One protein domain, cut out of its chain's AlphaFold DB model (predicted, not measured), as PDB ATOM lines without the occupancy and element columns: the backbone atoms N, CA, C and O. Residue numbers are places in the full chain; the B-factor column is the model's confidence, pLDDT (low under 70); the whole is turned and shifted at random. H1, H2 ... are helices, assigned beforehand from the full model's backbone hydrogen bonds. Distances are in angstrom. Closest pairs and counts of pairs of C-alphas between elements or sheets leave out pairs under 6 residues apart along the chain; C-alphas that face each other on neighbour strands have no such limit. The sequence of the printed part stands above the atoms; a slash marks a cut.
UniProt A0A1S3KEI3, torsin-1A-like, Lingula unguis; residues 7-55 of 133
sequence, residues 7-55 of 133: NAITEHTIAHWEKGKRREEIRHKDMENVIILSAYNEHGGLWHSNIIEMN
ATOM      1  N   ASN A   7     257.677 202.042 122.413       85.25
ATOM      2  CA  ASN A   7     257.771 200.606 122.146       85.25
ATOM      3  C   ASN A   7     257.076 200.251 120.829       85.25
ATOM      4  O   ASN A   7     257.709 199.669 119.953       85.25
ATOM      5  N   ALA A   8     255.834 200.697 120.635       89.38
ATOM      6  CA  ALA A   8     255.083 200.433 119.411       89.38
ATOM      7  C   ALA A   8     255.748 201.024 118.153       89.38
ATOM      8  O   ALA A   8     255.802 200.374 117.109       89.38
ATOM      9  N   ILE A   9     256.327 202.230 118.249       91.00
ATOM     10  CA  ILE A   9     257.138 202.818 117.168       91.00
ATOM     11  C   ILE A   9     258.343 201.921 116.865       91.00
ATOM     12  O   ILE A   9     258.647 201.656 115.699       91.00
ATOM     13  N   THR A  10     259.032 201.438 117.900       90.56
ATOM     14  CA  THR A  10     260.202 200.564 117.748       90.56
ATOM     15  C   THR A  10     259.825 199.244 117.078       90.56
ATOM     16  O   THR A  10     260.464 198.855 116.102       90.56
ATOM     17  N   GLU A  11     258.759 198.592 117.536       91.00
ATOM     18  CA  GLU A  11     258.245 197.344 116.966       91.00
ATOM     19  C   GLU A  11     257.831 197.514 115.506       91.00
ATOM     20  O   GLU A  11     258.235 196.725 114.650       91.00
ATOM     21  N   HIS A  12     257.103 198.588 115.187       93.12
ATOM     22  CA  HIS A  12     256.732 198.883 113.808       93.12
ATOM     23  C   HIS A  12     257.968 199.107 112.928       93.12
ATOM     24  O   HIS A  12     258.029 198.610 111.803       93.12
ATOM     25  N   THR A  13     258.976 199.821 113.440       93.56
ATOM     26  CA  THR A  13     260.224 200.079 112.709       93.56
ATOM     27  C   THR A  13     260.993 198.780 112.443       93.56
ATOM     28  O   THR A  13     261.495 198.582 111.337       93.56
ATOM     29  N   ILE A  14     261.045 197.860 113.412       92.06
ATOM     30  CA  ILE A  14     261.663 196.536 113.240       92.06
ATOM     31  C   ILE A  14     260.900 195.722 112.198       92.06
ATOM     32  O   ILE A  14     261.510 195.231 111.254       92.06
ATOM     33  N   ALA A  15     259.573 195.642 112.306       93.31
ATOM     34  CA  ALA A  15     258.747 194.912 111.349       93.31
ATOM     35  C   ALA A  15     258.857 195.484 109.923       93.31
ATOM     36  O   ALA A  15     258.756 194.747 108.939       93.31
ATOM     37  N   HIS A  16     259.058 196.797 109.793       94.44
ATOM     38  CA  HIS A  16     259.319 197.451 108.513       94.44
ATOM     39  C   HIS A  16     260.674 197.023 107.934       94.44
ATOM     40  O   HIS A  16     260.752 196.625 106.770       94.44
ATOM     41  N   TRP A  17     261.719 197.034 108.763       93.00
ATOM     42  CA  TRP A  17     263.062 196.604 108.379       93.00
ATOM     43  C   TRP A  17     263.121 195.114 108.012       93.00
ATOM     44  O   TRP A  17     263.750 194.746 107.025       93.00
ATOM     45  N   GLU A  18     262.414 194.245 108.741       92.88
ATOM     46  CA  GLU A  18     262.369 192.798 108.469       92.88
ATOM     47  C   GLU A  18     261.730 192.455 107.120       92.88
ATOM     48  O   GLU A  18     262.010 191.403 106.550       92.88
ATOM     49  N   LYS A  19     260.929 193.370 106.565       95.50
ATOM     50  CA  LYS A  19     260.380 193.273 105.206       95.50
ATOM     51  C   LYS A  19     261.360 193.757 104.127       95.50
ATOM     52  O   LYS A  19     260.964 193.876 102.971       95.50
ATOM     53  N   GLY A  20     262.600 194.081 104.495       93.38
ATOM     54  CA  GLY A  20     263.629 194.592 103.588       93.38
ATOM     55  C   GLY A  20     263.380 196.022 103.107       93.38
ATOM     56  O   GLY A  20     263.978 196.445 102.120       93.38
ATOM     57  N   LYS A  21     262.484 196.765 103.765       95.25
ATOM     58  CA  LYS A  21     262.147 198.140 103.385       95.25
ATOM     59  C   LYS A  21     263.058 199.142 104.079       95.25
ATOM     60  O   LYS A  21     263.496 198.924 105.211       95.25
ATOM     61  N   ARG A  22     263.330 200.261 103.407       92.69
ATOM     62  CA  ARG A  22     264.182 201.314 103.964       92.69
ATOM     63  C   ARG A  22     263.432 202.117 105.018       92.69
ATOM     64  O   ARG A  22     262.240 202.365 104.890       92.69
ATOM     65  N   ARG A  23     264.155 202.594 106.031       92.81
ATOM     66  CA  ARG A  23     263.620 203.463 107.090       92.81
ATOM     67  C   ARG A  23     262.853 204.661 106.526       92.81
ATOM     68  O   ARG A  23     261.810 205.025 107.054       92.81
ATOM     69  N   GLU A  24     263.373 205.262 105.461       93.38
ATOM     70  CA  GLU A  24     262.831 206.463 104.821       93.38
ATOM     71  C   GLU A  24     261.495 206.205 104.095       93.38
ATOM     72  O   GLU A  24     260.822 207.147 103.689       93.38
ATOM     73  N   GLU A  25     261.092 204.939 103.940       94.81
ATOM     74  CA  GLU A  25     259.802 204.550 103.359       94.81
ATOM     75  C   GLU A  25     258.670 204.481 104.398       94.81
ATOM     76  O   GLU A  25     257.507 204.323 104.016       94.81
ATOM     77  N   ILE A  26     258.977 204.619 105.695       93.38
ATOM     78  CA  ILE A  26     257.969 204.730 106.757       93.38
ATOM     79  C   ILE A  26     257.230 206.056 106.587       93.38
ATOM     80  O   ILE A  26     257.821 207.133 106.695       93.38
ATOM     81  N   ARG A  27     255.919 205.992 106.330       91.50
ATOM     82  CA  ARG A  27     255.117 207.198 106.124       91.50
ATOM     83  C   ARG A  27     254.648 207.754 107.457       91.50
ATOM     84  O   ARG A  27     254.348 207.021 108.395       91.50
ATOM     85  N   HIS A  28     254.488 209.072 107.497       88.38
ATOM     86  CA  HIS A  28     253.948 209.779 108.656       88.38
ATOM     87  C   HIS A  28     252.586 209.215 109.103       88.38
ATOM     88  O   HIS A  28     252.431 208.861 110.266       88.38
ATOM     89  N   LYS A  29     251.673 208.967 108.153       87.00
ATOM     90  CA  LYS A  29     250.365 208.339 108.408       87.00
ATOM     91  C   LYS A  29     250.457 206.957 109.077       87.00
ATOM     92  O   LYS A  29     249.590 206.603 109.871       87.00
ATOM     93  N   ASP A  30     251.485 206.167 108.761       87.38
ATOM     94  CA  ASP A  30     251.677 204.852 109.386       87.38
ATOM     95  C   ASP A  30     251.989 205.022 110.880       87.38
ATOM     96  O   ASP A  30     251.457 204.299 111.721       87.38
ATOM     97  N   MET A  31     252.803 206.026 111.214       90.19
ATOM     98  CA  MET A  31     253.203 206.336 112.586       90.19
ATOM     99  C   MET A  31     252.106 207.017 113.400       90.19
ATOM    100  O   MET A  31     251.988 206.730 114.588       90.19
ATOM    101  N   GLU A  32     251.284 207.872 112.790       86.62
ATOM    102  CA  GLU A  32     250.126 208.462 113.474       86.62
ATOM    103  C   GLU A  32     249.194 207.375 114.013       86.62
ATOM    104  O   GLU A  32     248.847 207.391 115.191       86.62
ATOM    105  N   ASN A  33     248.869 206.375 113.188       86.12
ATOM    106  CA  ASN A  33     248.033 205.253 113.611       86.12
ATOM    107  C   ASN A  33     248.663 204.473 114.772       86.12
ATOM    108  O   ASN A  33     247.974 204.133 115.733       86.12
ATOM    109  N   VAL A  34     249.973 204.210 114.704       88.69
ATOM    110  CA  VAL A  34     250.713 203.521 115.773       88.69
ATOM    111  C   VAL A  34     250.653 204.315 117.079       88.69
ATOM    112  O   VAL A  34     250.364 203.741 118.128       88.69
ATOM    113  N   ILE A  35     250.878 205.630 117.031       85.38
ATOM    114  CA  ILE A  35     250.875 206.491 118.222       85.38
ATOM    115  C   ILE A  35     249.479 206.594 118.824       85.38
ATOM    116  O   ILE A  35     249.347 206.452 120.035       85.38
ATOM    117  N   ILE A  36     248.447 206.804 118.001       82.56
ATOM    118  CA  ILE A  36     247.058 206.901 118.464       82.56
ATOM    119  C   ILE A  36     246.664 205.611 119.185       82.56
ATOM    120  O   ILE A  36     246.244 205.655 120.339       82.56
ATOM    121  N   LEU A  37     246.876 204.454 118.550       82.81
ATOM    122  CA  LEU A  37     246.574 203.158 119.161       82.81
ATOM    123  C   LEU A  37     247.365 202.936 120.454       82.81
ATOM    124  O   LEU A  37     246.818 202.407 121.417       82.81
ATOM    125  N   SER A  38     248.625 203.364 120.507       82.44
ATOM    126  CA  SER A  38     249.441 203.233 121.719       82.44
ATOM    127  C   SER A  38     248.972 204.165 122.832       82.44
ATOM    128  O   SER A  38     248.900 203.751 123.978       82.44
ATOM    129  N   ALA A  39     248.595 205.405 122.520       78.12
ATOM    130  CA  ALA A  39     248.108 206.367 123.505       78.12
ATOM    131  C   ALA A  39     246.775 205.938 124.144       78.12
ATOM    132  O   ALA A  39     246.551 206.229 125.318       78.12
ATOM    133  N   TYR A  40     245.920 205.229 123.398       75.50
ATOM    134  CA  TYR A  40     244.691 204.638 123.937       75.50
ATOM    135  C   TYR A  40     244.946 203.378 124.778       75.50
ATOM    136  O   TYR A  40     244.273 203.184 125.787       75.50
ATOM    137  N   ASN A  41     245.890 202.519 124.375       71.75
ATOM    138  CA  ASN A  41     246.046 201.178 124.958       71.75
ATOM    139  C   ASN A  41     247.175 201.050 125.997       71.75
ATOM    140  O   ASN A  41     247.121 200.159 126.842       71.75
ATOM    141  N   GLU A  42     248.208 201.894 125.952       73.00
ATOM    142  CA  GLU A  42     249.316 201.868 126.912       73.00
ATOM    143  C   GLU A  42     249.034 202.803 128.090       73.00
ATOM    144  O   GLU A  42     248.708 203.973 127.893       73.00
ATOM    145  N   HIS A  43     249.270 202.331 129.318       66.81
ATOM    146  CA  HIS A  43     249.310 203.172 130.519       66.81
ATOM    147  C   HIS A  43     250.554 204.086 130.506       66.81
ATOM    148  O   HIS A  43     251.550 203.832 131.182       66.81
ATOM    149  N   GLY A  44     250.518 205.135 129.685       67.75
ATOM    150  CA  GLY A  44     251.572 206.140 129.526       67.75
ATOM    151  C   GLY A  44     251.096 207.567 129.810       67.75
ATOM    152  O   GLY A  44     249.968 207.800 130.229       67.75
ATOM    153  N   GLY A  45     251.942 208.563 129.532       65.12
ATOM    154  CA  GLY A  45     251.659 209.974 129.852       65.12
ATOM    155  C   GLY A  45     250.496 210.615 129.078       65.12
ATOM    156  O   GLY A  45     250.145 211.755 129.361       65.12
ATOM    157  N   LEU A  46     249.920 209.907 128.100       68.00
ATOM    158  CA  LEU A  46     248.740 210.344 127.340       68.00
ATOM    159  C   LEU A  46     247.507 209.465 127.590       68.00
ATOM    160  O   LEU A  46     246.440 209.768 127.054       68.00
ATOM    161  N   TRP A  47     247.651 208.415 128.401       64.69
ATOM    162  CA  TRP A  47     246.589 207.466 128.715       64.69
ATOM    163  C   TRP A  47     245.430 208.182 129.411       64.69
ATOM    164  O   TRP A  47     245.637 208.816 130.446       64.69
ATOM    165  N   HIS A  48     244.238 208.138 128.808       62.44
ATOM    166  CA  HIS A  48     243.042 208.884 129.242       62.44
ATOM    167  C   HIS A  48     243.254 210.388 129.452       62.44
ATOM    168  O   HIS A  48     242.560 211.037 130.233       62.44
ATOM    169  N   SER A  49     244.225 210.983 128.760       69.25
ATOM    170  CA  SER A  49     244.314 212.437 128.750       69.25
ATOM    171  C   SER A  49     243.158 213.008 127.924       69.25
ATOM    172  O   SER A  49     242.920 212.573 126.795       69.25
ATOM    173  N   ASN A  50     242.504 214.056 128.439       65.12
ATOM    174  CA  ASN A  50     241.498 214.825 127.690       65.12
ATOM    175  C   ASN A  50     242.028 215.289 126.319       65.12
ATOM    176  O   ASN A  50     241.262 215.496 125.390       65.12
ATOM    177  N   ILE A  51     243.350 215.429 126.175       67.12
ATOM    178  CA  ILE A  51     244.025 215.790 124.925       67.12
ATOM    179  C   ILE A  51     243.777 214.751 123.820       67.12
ATOM    180  O   ILE A  51     243.512 215.136 122.682       67.12
ATOM    181  N   ILE A  52     243.849 213.456 124.146       66.69
ATOM    182  CA  ILE A  52     243.574 212.366 123.199       66.69
ATOM    183  C   ILE A  52     242.065 212.149 123.056       66.69
ATOM    184  O   ILE A  52     241.576 212.019 121.939       66.69
ATOM    185  N   GLU A  53     241.308 212.183 124.157       65.06
ATOM    186  CA  GLU A  53     239.853 211.964 124.123       65.06
ATOM    187  C   GLU A  53     239.102 213.053 123.341       65.06
ATOM    188  O   GLU A  53     238.131 212.759 122.647       65.06
ATOM    189  N   MET A  54     239.580 214.299 123.391       70.00
ATOM    190  CA  MET A  54     239.000 215.430 122.660       70.00
ATOM    191  C   MET A  54     239.693 215.698 121.312       70.00
ATOM    192  O   MET A  54     239.403 216.709 120.676       70.00
ATOM    193  N   ASN A  55     240.604 214.816 120.874       67.50
ATOM    194  CA  ASN A  55     241.342 214.920 119.610       67.50
ATOM    195  C   ASN A  55     241.999 216.303 119.394       67.50
ATOM    196  O   ASN A  55     241.949 216.875 118.305       67.50
TER     197      ASN A  55
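What this domain is: This is residues 7 to 55 of the 133 residues of the protein "torsin-1A-like" of Lingula unguis (UniProt A0A1S3KEI3). An open helical hairpin, H1 and H2, is splayed at the end where the link of residues 19 to 27 joins them and comes together where the first part of H1 meets H2. The short helix H3 lies off to the side of the last part of H2, near Ala 39, and the link around Gly 20 and H3 make the two ends of the long axis. The printed part has 49 residues with three named helices, H1, H2 and H3 in that order, and no named strand; the class is all helix. It is loose, with a radius of gyration of the C-alphas of 12.6 A, and spans 38 by 18 by 11 A.

Where its parts are: H1 is residues 7 to 18, 16.4 A from first to last C-alpha, beginning at C-alpha 7 (257.771, 200.606, 122.146). H2, the longest helix, is residues 28 to 41 and 20.1 A long, beginning at C-alpha 28 (253.948, 209.779, 108.656). H3 is residues 50 to 53, ending at C-alpha 53 (239.853, 211.964, 124.123).

How they stand to each other: H1 touches H2 with residues 8 to 12 alone; the closest C-alphas, those of Ala 8 and Val 34, are 6.5 A apart. The two helices form a hairpin and run opposite ways at a steep tilt of 41 degrees. H2 and H3 are close but not clearly touching; their closest C-alphas, those of Ala 39 and Ile 52, are 7.5 A apart. H1 and H3 are apart. In H1 and H2 every O i to N i+4 pair is within hydrogen-bond range; H3, four residues, is too short for such a pair, and its one O i to N i+3 pair is not within range.

The domain as a whole: The two C-alphas farthest apart, those of Gly 20 and Asn 50, are 38.5 A apart. The printed part has no cut. Both links are short, with 9 residues between H1 and H2 and 8 between H2 and H3. The mean pLDDT of the printed part is 82.7; residues 43 to 53 and residue 55 are under 70.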